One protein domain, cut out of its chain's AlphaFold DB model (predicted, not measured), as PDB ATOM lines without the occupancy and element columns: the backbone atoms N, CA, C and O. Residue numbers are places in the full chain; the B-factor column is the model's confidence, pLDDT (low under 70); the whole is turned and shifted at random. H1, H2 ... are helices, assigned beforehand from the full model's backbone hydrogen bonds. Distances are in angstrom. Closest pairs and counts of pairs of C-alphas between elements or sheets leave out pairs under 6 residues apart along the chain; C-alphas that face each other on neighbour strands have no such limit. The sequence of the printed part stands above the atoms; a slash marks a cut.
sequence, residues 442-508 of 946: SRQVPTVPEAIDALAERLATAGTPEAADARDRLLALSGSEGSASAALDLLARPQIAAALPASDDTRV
ATOM      1  N   SER A 442      47.350  -2.358  -0.625       90.25
ATOM      2  CA  SER A 442      46.876  -1.011  -0.913       90.25
ATOM      3  C   SER A 442      48.036  -0.086  -1.257       90.25
ATOM      4  O   SER A 442      48.962   0.082  -0.473       90.25
ATOM      5  N   ARG A 443      47.958   0.628  -2.383       87.19
ATOM      6  CA  ARG A 443      48.987   1.619  -2.759       87.19
ATOM      7  C   ARG A 443      49.090   2.806  -1.792       87.19
ATOM      8  O   ARG A 443      50.094   3.509  -1.833       87.19
ATOM      9  N   GLN A 444      48.072   3.043  -0.958       86.94
ATOM     10  CA  GLN A 444      48.090   4.099   0.065       86.94
ATOM     11  C   GLN A 444      48.884   3.689   1.310       86.94
ATOM     12  O   GLN A 444      49.506   4.538   1.940       86.94
ATOM     13  N   VAL A 445      48.842   2.400   1.663       87.81
ATOM     14  CA  VAL A 445      49.491   1.826   2.850       87.81
ATOM     15  C   VAL A 445      50.079   0.459   2.467       87.81
ATOM     16  O   VAL A 445      49.562  -0.562   2.897       87.81
ATOM     17  N   PRO A 446      51.088   0.384   1.585       86.19
ATOM     18  CA  PRO A 446      51.483  -0.862   0.915       86.19
ATOM     19  C   PRO A 446      52.383  -1.780   1.746       86.19
ATOM     20  O   PRO A 446      52.655  -2.894   1.306       86.19
ATOM     21  N   THR A 447      52.880  -1.336   2.904       86.19
ATOM     22  CA  THR A 447      53.798  -2.124   3.740       86.19
ATOM     23  C   THR A 447      53.150  -2.508   5.068       86.19
ATOM     24  O   THR A 447      52.283  -1.800   5.584       86.19
ATOM     25  N   VAL A 448      53.584  -3.634   5.640       88.69
ATOM     26  CA  VAL A 448      53.115  -4.085   6.960       88.69
ATOM     27  C   VAL A 448      53.439  -3.073   8.067       88.69
ATOM     28  O   VAL A 448      52.526  -2.782   8.835       88.69
ATOM     29  N   PRO A 449      54.651  -2.477   8.150       87.19
ATOM     30  CA  PRO A 449      54.933  -1.443   9.145       87.19
ATOM     31  C   PRO A 449      53.975  -0.250   9.060       87.19
ATOM     32  O   PRO A 449      53.388   0.128  10.065       87.19
ATOM     33  N   GLU A 450      53.710   0.278   7.861       85.38
ATOM     34  CA  GLU A 450      52.774   1.402   7.706       85.38
ATOM     35  C   GLU A 450      51.330   1.022   8.045       85.38
ATOM     36  O   GLU A 450      50.578   1.847   8.569       85.38
ATOM     37  N   ALA A 451      50.930  -0.215   7.738       90.69
ATOM     38  CA  ALA A 451      49.619  -0.726   8.106       90.69
ATOM     39  C   ALA A 451      49.479  -0.847   9.628       90.69
ATOM     40  O   ALA A 451      48.470  -0.411  10.185       90.69
ATOM     41  N   ILE A 452      50.504  -1.381  10.296       91.81
ATOM     42  CA  ILE A 452      50.595  -1.455  11.756       91.81
ATOM     43  C   ILE A 452      50.530  -0.055  12.368       91.81
ATOM     44  O   ILE A 452      49.715   0.155  13.262       91.81
ATOM     45  N   ASP A 453      51.302   0.907  11.858       88.06
ATOM     46  CA  ASP A 453      51.323   2.282  12.365       88.06
ATOM     47  C   ASP A 453      49.958   2.963  12.221       88.06
ATOM     48  O   ASP A 453      49.437   3.522  13.184       88.06
ATOM     49  N   ALA A 454      49.322   2.863  11.047       88.75
ATOM     50  CA  ALA A 454      47.997   3.442  10.815       88.75
ATOM     51  C   ALA A 454      46.927   2.844  11.751       88.75
ATOM     52  O   ALA A 454      46.055   3.553  12.261       88.75
ATOM     53  N   LEU A 455      46.997   1.536  12.008       90.50
ATOM     54  CA  LEU A 455      46.095   0.854  12.937       90.50
ATOM     55  C   LEU A 455      46.411   1.201  14.398       90.50
ATOM     56  O   LEU A 455      45.489   1.400  15.188       90.50
ATOM     57  N   ALA A 456      47.688   1.326  14.758       89.56
ATOM     58  CA  ALA A 456      48.144   1.724  16.084       89.56
ATOM     59  C   ALA A 456      47.722   3.165  16.421       89.56
ATOM     60  O   ALA A 456      47.201   3.409  17.513       89.56
ATOM     61  N   GLU A 457      47.862   4.100  15.473       88.06
ATOM     62  CA  GLU A 457      47.341   5.469  15.570       88.06
ATOM     63  C   GLU A 457      45.834   5.449  15.845       88.06
ATOM     64  O   GLU A 457      45.353   6.102  16.775       88.06
ATOM     65  N   ARG A 458      45.078   4.635  15.098       87.75
ATOM     66  CA  ARG A 458      43.631   4.524  15.303       87.75
ATOM     67  C   ARG A 458      43.284   3.946  16.673       87.75
ATOM     68  O   ARG A 458      42.428   4.507  17.358       87.75
ATOM     69  N   LEU A 459      43.945   2.877  17.104       88.94
ATOM     70  CA  LEU A 459      43.721   2.272  18.421       88.94
ATOM     71  C   LEU A 459      44.059   3.236  19.564       88.94
ATOM     72  O   LEU A 459      43.339   3.270  20.561       88.94
ATOM     73  N   ALA A 460      45.078   4.085  19.402       87.19
ATOM     74  CA  ALA A 460      45.389   5.128  20.378       87.19
ATOM     75  C   ALA A 460      44.220   6.113  20.571       87.19
ATOM     76  O   ALA A 460      43.985   6.576  21.686       87.19
ATOM     77  N   THR A 461      43.444   6.391  19.516       85.19
ATOM     78  CA  THR A 461      42.259   7.268  19.597       85.19
ATOM     79  C   THR A 461      41.026   6.608  20.218       85.19
ATOM     80  O   THR A 461      40.097   7.318  20.601       85.19
ATOM     81  N   ALA A 462      40.992   5.276  20.339       83.44
ATOM     82  CA  ALA A 462      39.839   4.554  20.881       83.44
ATOM     83  C   ALA A 462      39.699   4.702  22.409       83.44
ATOM     84  O   ALA A 462      38.601   4.561  22.942       83.44
ATOM     85  N   GLY A 463      40.793   5.012  23.116       79.88
ATOM     86  CA  GLY A 463      40.764   5.387  24.534       79.88
ATOM     87  C   GLY A 463      40.397   4.271  25.523       79.88
ATOM     88  O   GLY A 463      40.111   4.579  26.679       79.88
ATOM     89  N   THR A 464      40.402   2.998  25.110       86.50
ATOM     90  CA  THR A 464      40.161   1.845  25.999       86.50
ATOM     91  C   THR A 464      41.472   1.148  26.398       86.50
ATOM     92  O   THR A 464      42.425   1.149  25.610       86.50
ATOM     93  N   PRO A 465      41.556   0.526  27.593       88.12
ATOM     94  CA  PRO A 465      42.724  -0.266  27.992       88.12
ATOM     95  C   PRO A 465      43.046  -1.395  27.006       88.12
ATOM     96  O   PRO A 465      44.210  -1.650  26.710       88.12
ATOM     97  N   GLU A 466      42.016  -2.036  26.454       87.31
ATOM     98  CA  GLU A 466      42.153  -3.117  25.479       87.31
ATOM     99  C   GLU A 466      42.743  -2.610  24.156       87.31
ATOM    100  O   GLU A 466      43.585  -3.282  23.563       87.31
ATOM    101  N   ALA A 467      42.350  -1.413  23.703       87.38
ATOM    102  CA  ALA A 467      42.922  -0.799  22.507       87.38
ATOM    103  C   ALA A 467      44.376  -0.352  22.726       87.38
ATOM    104  O   ALA A 467      45.191  -0.484  21.816       87.38
ATOM    105  N   ALA A 468      44.723   0.117  23.929       88.62
ATOM    106  CA  ALA A 468      46.102   0.451  24.283       88.62
ATOM    107  C   ALA A 468      47.014  -0.795  24.305       88.62
ATOM    108  O   ALA A 468      48.077  -0.774  23.692       88.62
ATOM    109  N   ASP A 469      46.572  -1.899  24.921       90.94
ATOM    110  CA  ASP A 469      47.300  -3.182  24.890       90.94
ATOM    111  C   ASP A 469      47.422  -3.729  23.457       90.94
ATOM    112  O   ASP A 469      48.487  -4.195  23.055       90.94
ATOM    113  N   ALA A 470      46.365  -3.629  22.645       90.12
ATOM    114  CA  ALA A 470      46.420  -4.035  21.241       90.12
ATOM    115  C   ALA A 470      47.386  -3.170  20.417       90.12
ATOM    116  O   ALA A 470      48.134  -3.717  19.610       90.12
ATOM    117  N   ARG A 471      47.418  -1.851  20.642       91.38
ATOM    118  CA  ARG A 471      48.384  -0.938  20.016       91.38
ATOM    119  C   ARG A 471      49.816  -1.366  20.324       91.38
ATOM    120  O   ARG A 471      50.609  -1.531  19.404       91.38
ATOM    121  N   ASP A 472      50.135  -1.565  21.600       90.44
ATOM    122  CA  ASP A 472      51.497  -1.900  22.026       90.44
ATOM    123  C   ASP A 472      51.937  -3.262  21.466       90.44
ATOM    124  O   ASP A 472      53.076  -3.424  21.031       90.44
ATOM    125  N   ARG A 473      51.013  -4.228  21.381       90.12
ATOM    126  CA  ARG A 473      51.272  -5.521  20.733       90.12
ATOM    127  C   ARG A 473      51.458  -5.407  19.227       90.12
ATOM    128  O   ARG A 473      52.336  -6.079  18.706       90.12
ATOM    129  N   LEU A 474      50.667  -4.589  18.532       89.50
ATOM    130  CA  LEU A 474      50.849  -4.355  17.096       89.50
ATOM    131  C   LEU A 474      52.223  -3.747  16.810       89.50
ATOM    132  O   LEU A 474      52.936  -4.255  15.951       89.50
ATOM    133  N   LEU A 475      52.624  -2.722  17.564       88.19
ATOM    134  CA  LEU A 475      53.941  -2.092  17.417       88.19
ATOM    135  C   LEU A 475      55.088  -3.073  17.710       88.19
ATOM    136  O   LEU A 475      56.144  -2.982  17.098       88.19
ATOM    137  N   ALA A 476      54.879  -4.056  18.590       87.38
ATOM    138  CA  ALA A 476      55.858  -5.113  18.845       87.38
ATOM    139  C   ALA A 476      55.950  -6.175  17.726       87.38
ATOM    140  O   ALA A 476      56.912  -6.940  17.705       87.38
ATOM    141  N   LEU A 477      54.971  -6.246  16.814       83.69
ATOM    142  CA  LEU A 477      54.976  -7.172  15.671       83.69
ATOM    143  C   LEU A 477      55.722  -6.616  14.450       83.69
ATOM    144  O   LEU A 477      55.980  -7.368  13.511       83.69
ATOM    145  N   SER A 478      56.049  -5.320  14.411       69.81
ATOM    146  CA  SER A 478      56.656  -4.713  13.225       69.81
ATOM    147  C   SER A 478      58.035  -5.320  12.935       69.81
ATOM    148  O   SER A 478      58.944  -5.209  13.758       69.81
ATOM    149  N   GLY A 479      58.203  -5.921  11.754       63.38
ATOM    150  CA  GLY A 479      59.509  -6.365  11.246       63.38
ATOM    151  C   GLY A 479      59.804  -7.867  11.326       63.38
ATOM    152  O   GLY A 479      60.919  -8.259  10.992       63.38
ATOM    153  N   SER A 480      58.846  -8.712  11.725       67.00
ATOM    154  CA  SER A 480      58.991 -10.177  11.699       67.00
ATOM    155  C   SER A 480      58.146 -10.849  10.609       67.00
ATOM    156  O   SER A 480      57.105 -10.337  10.190       67.00
ATOM    157  N   GLU A 481      58.591 -12.019  10.146       73.06
ATOM    158  CA  GLU A 481      57.816 -12.896   9.258       73.06
ATOM    159  C   GLU A 481      56.523 -13.362   9.954       73.06
ATOM    160  O   GLU A 481      56.535 -13.675  11.148       73.06
ATOM    161  N   GLY A 482      55.392 -13.374   9.237       81.56
ATOM    162  CA  GLY A 482      54.085 -13.739   9.800       81.56
ATOM    163  C   GLY A 482      53.411 -12.625  10.612       81.56
ATOM    164  O   GLY A 482      52.326 -12.824  11.172       81.56
ATOM    165  N   SER A 483      54.023 -11.438  10.673       86.00
ATOM    166  CA  SER A 483      53.475 -10.266  11.367       86.00
ATOM    167  C   SER A 483      52.108  -9.846  10.822       86.00
ATOM    168  O   SER A 483      51.258  -9.409  11.599       86.00
ATOM    169  N   ALA A 484      51.844 -10.043   9.525       91.00
ATOM    170  CA  ALA A 484      50.562  -9.705   8.915       91.00
ATOM    171  C   ALA A 484      49.411 -10.577   9.444       91.00
ATOM    172  O   ALA A 484      48.392 -10.048   9.893       91.00
ATOM    173  N   SER A 485      49.585 -11.905   9.460       91.19
ATOM    174  CA  SER A 485      48.580 -12.825  10.015       91.19
ATOM    175  C   SER A 485      48.372 -12.596  11.513       91.19
ATOM    176  O   SER A 485      47.233 -12.509  11.972       91.19
ATOM    177  N   ALA A 486      49.457 -12.424  12.277       91.00
ATOM    178  CA  ALA A 486      49.377 -12.164  13.715       91.00
ATOM    179  C   ALA A 486      48.645 -10.846  14.031       91.00
ATOM    180  O   ALA A 486      47.857 -10.781  14.982       91.00
ATOM    181  N   ALA A 487      48.866  -9.806  13.221       92.06
ATOM    182  CA  ALA A 487      48.136  -8.549  13.327       92.06
ATOM    183  C   ALA A 487      46.640  -8.755  13.045       92.06
ATOM    184  O   ALA A 487      45.811  -8.322  13.843       92.06
ATOM    185  N   LEU A 488      46.272  -9.466  11.973       92.75
ATOM    186  CA  LEU A 488      44.867  -9.758  11.658       92.75
ATOM    187  C   LEU A 488      44.162 -10.545  12.772       92.75
ATOM    188  O   LEU A 488      43.042 -10.189  13.143       92.75
ATOM    189  N   ASP A 489      44.817 -11.551  13.355       92.62
ATOM    190  CA  ASP A 489      44.269 -12.340  14.468       92.62
ATOM    191  C   ASP A 489      44.029 -11.490  15.724       92.62
ATOM    192  O   ASP A 489      43.032 -11.659  16.436       92.62
ATOM    193  N   LEU A 490      44.934 -10.550  16.008       90.88
ATOM    194  CA  LEU A 490      44.774  -9.597  17.103       90.88
ATOM    195  C   LEU A 490      43.585  -8.657  16.855       90.88
ATOM    196  O   LEU A 490      42.774  -8.448  17.761       90.88
ATOM    197  N   LEU A 491      43.457  -8.134  15.632       89.31
ATOM    198  CA  LEU A 491      42.392  -7.211  15.222       89.31
ATOM    199  C   LEU A 491      41.014  -7.891  15.171       89.31
ATOM    200  O   LEU A 491      40.002  -7.247  15.441       89.31
ATOM    201  N   ALA A 492      40.963  -9.195  14.877       89.56
ATOM    202  CA  ALA A 492      39.730  -9.982  14.821       89.56
ATOM    203  C   ALA A 492      39.089 -10.237  16.198       89.56
ATOM    204  O   ALA A 492      37.941 -10.686  16.280       89.56
ATOM    205  N   ARG A 493      39.794  -9.955  17.304       89.56
ATOM    206  CA  ARG A 493      39.242 -10.113  18.656       89.56
ATOM    207  C   ARG A 493      38.029  -9.191  18.827       89.56
ATOM    208  O   ARG A 493      38.168  -7.995  18.584       89.56
ATOM    209  N   PRO A 494      36.875  -9.674  19.331       85.31
ATOM    210  CA  PRO A 494      35.632  -8.890  19.369       85.31
ATOM    211  C   PRO A 494      35.767  -7.512  20.030       85.31
ATOM    212  O   PRO A 494      35.158  -6.544  19.590       85.31
ATOM    213  N   GLN A 495      36.605  -7.427  21.065       83.00
ATOM    214  CA  GLN A 495      36.860  -6.218  21.858       83.00
ATOM    215  C   GLN A 495      37.639  -5.151  21.067       83.00
ATOM    216  O   GLN A 495      37.448  -3.959  21.281       83.00
ATOM    217  N   ILE A 496      38.490  -5.588  20.134       83.50
ATOM    218  CA  ILE A 496      39.325  -4.736  19.277       83.50
ATOM    219  C   ILE A 496      38.589  -4.413  17.976       83.50
ATOM    220  O   ILE A 496      38.541  -3.257  17.568       83.50
ATOM    221  N   ALA A 497      37.916  -5.400  17.381       81.62
ATOM    222  CA  ALA A 497      37.050  -5.206  16.221       81.62
ATOM    223  C   ALA A 497      35.942  -4.171  16.498       81.62
ATOM    224  O   ALA A 497      35.632  -3.349  15.639       81.62
ATOM    225  N   ALA A 498      35.388  -4.158  17.718       75.88
ATOM    226  CA  ALA A 498      34.425  -3.146  18.157       75.88
ATOM    227  C   ALA A 498      35.040  -1.747  18.359       75.88
ATOM    228  O   ALA A 498      34.310  -0.761  18.290       75.88
ATOM    229  N   ALA A 499      36.354  -1.651  18.599       71.31
ATOM    230  CA  ALA A 499      37.102  -0.394  18.733       71.31
ATOM    231  C   ALA A 499      37.592   0.168  17.381       71.31
ATOM    232  O   ALA A 499      37.955   1.341  17.290       71.31
ATOM    233  N   LEU A 500      37.542  -0.647  16.324       72.06
ATOM    234  CA  LEU A 500      37.880  -0.309  14.938       72.06
ATOM    235  C   LEU A 500      36.642  -0.224  14.013       72.06
ATOM    236  O   LEU A 500      36.771  -0.582  12.839       72.06
ATOM    237  N   PRO A 501      35.433   0.165  14.483       54.72
ATOM    238  CA  PRO A 501      34.214   0.001  13.694       54.72
ATOM    239  C   PRO A 501      34.368   0.730  12.362       54.72
ATOM    240  O   PRO A 501      34.938   1.821  12.373       54.72
ATOM    241  N   ALA A 502      33.878   0.093  11.281       53.72
ATOM    242  CA  ALA A 502      33.883   0.528   9.877       53.72
ATOM    243  C   ALA A 502      34.314   1.987   9.726       53.72
ATOM    244  O   ALA A 502      33.497   2.903   9.704       53.72
ATOM    245  N   SER A 503      35.626   2.192   9.771       53.09
ATOM    246  CA  SER A 503      36.171   3.528   9.816       53.09
ATOM    247  C   SER A 503      35.962   4.116   8.431       53.09
ATOM    248  O   SER A 503      36.483   3.560   7.466       53.09
ATOM    249  N   ASP A 504      35.264   5.248   8.325       62.25
ATOM    250  CA  ASP A 504      35.283   6.062   7.098       62.25
ATOM    251  C   ASP A 504      36.717   6.537   6.773       62.25
ATOM    252  O   ASP A 504      36.982   7.072   5.697       62.25
ATOM    253  N   ASP A 505      37.664   6.328   7.701       78.25
ATOM    254  CA  ASP A 505      39.088   6.465   7.444       78.25
ATOM    255  C   ASP A 505      39.563   5.426   6.418       78.25
ATOM    256  O   ASP A 505      39.811   4.246   6.707       78.25
ATOM    257  N   THR A 506      39.742   5.913   5.196       85.25
ATOM    258  CA  THR A 506      40.279   5.155   4.072       85.25
ATOM    259  C   THR A 506      41.658   4.570   4.371       85.25
ATOM    260  O   THR A 506      41.987   3.521   3.824       85.25
ATOM    261  N   ARG A 507      42.449   5.178   5.273       86.50
ATOM    262  CA  ARG A 507      43.782   4.689   5.657       86.50
ATOM    263  C   ARG A 507      43.707   3.415   6.499       86.50
ATOM    264  O   ARG A 507      44.510   2.514   6.293       86.50
ATOM    265  N   VAL A 508      42.715   3.294   7.386       88.00
ATOM    266  CA  VAL A 508      42.466   2.066   8.173       88.00
ATOM    267  C   VAL A 508      41.986   0.928   7.267       88.00
ATOM    268  O   VAL A 508      42.419  -0.219   7.413       88.00
TER     269      VAL A 508
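Overview. This is residues 442 to 508 of the 946 residues of an uncharacterized protein of Streptomyces griseostramineus (UniProt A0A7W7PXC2). Three nearly aligned helices, H1, H2 and H3, run to and fro side by side, their centres making a triangle with H2 paired to both others. The short H4 packs near the beginning of H2, and the unnamed ends, residues 442 to 447 and 498 to 508, lie on the same side of this body. The printed part has 67 residues with four named helices, in the order H1, H2, H3, H4, and no named strand; the class is all helix. It is compact, with a radius of gyration of the C-alphas of 11.0 A, and spans 27 by 23 by 16 A.

Along the chain. H1, residues 448 to 462, begins with C-alpha 448 at (53.115, -4.085, 6.960) and is 21.1 A long. H2, residues 465 to 477, measures 18.7 A. H3 holds residues 483 to 491. H4, residues 494 to 497, ends with C-alpha 497 at (37.050, -5.206, 16.221).

Arrangement. The hub is H2. H1 and H2 touch as a helical hairpin, opposite ways at a shallow tilt of 13 degrees; their closest C-alphas, Ala 456 and Arg 471, are 4.8 A apart. H2 and H3 form a second helical hairpin at 7 degrees, closest at C-alphas 477 and 483, 5.5 A. H1, with residues 448 to 452 alone, only just touches H3, with 3 pairs of C-alphas within 8 A. H2 touches H4 with residues 466 to 470 alone; C-alphas 467 and 496 are closest, 6.2 A. In H1, H2 and H3 every O i to N i+4 pair is within hydrogen-bond range; H4 is too short for one.

Size, cuts and confidence. The printed part has no cut, and its three links between helices are tight. The C-alphas farthest apart, of Arg 443 and Pro 465, are 31.4 A apart. Mean pLDDT of the printed part is 84.0; residues 478 to 480 and 501 to 504 are under 70.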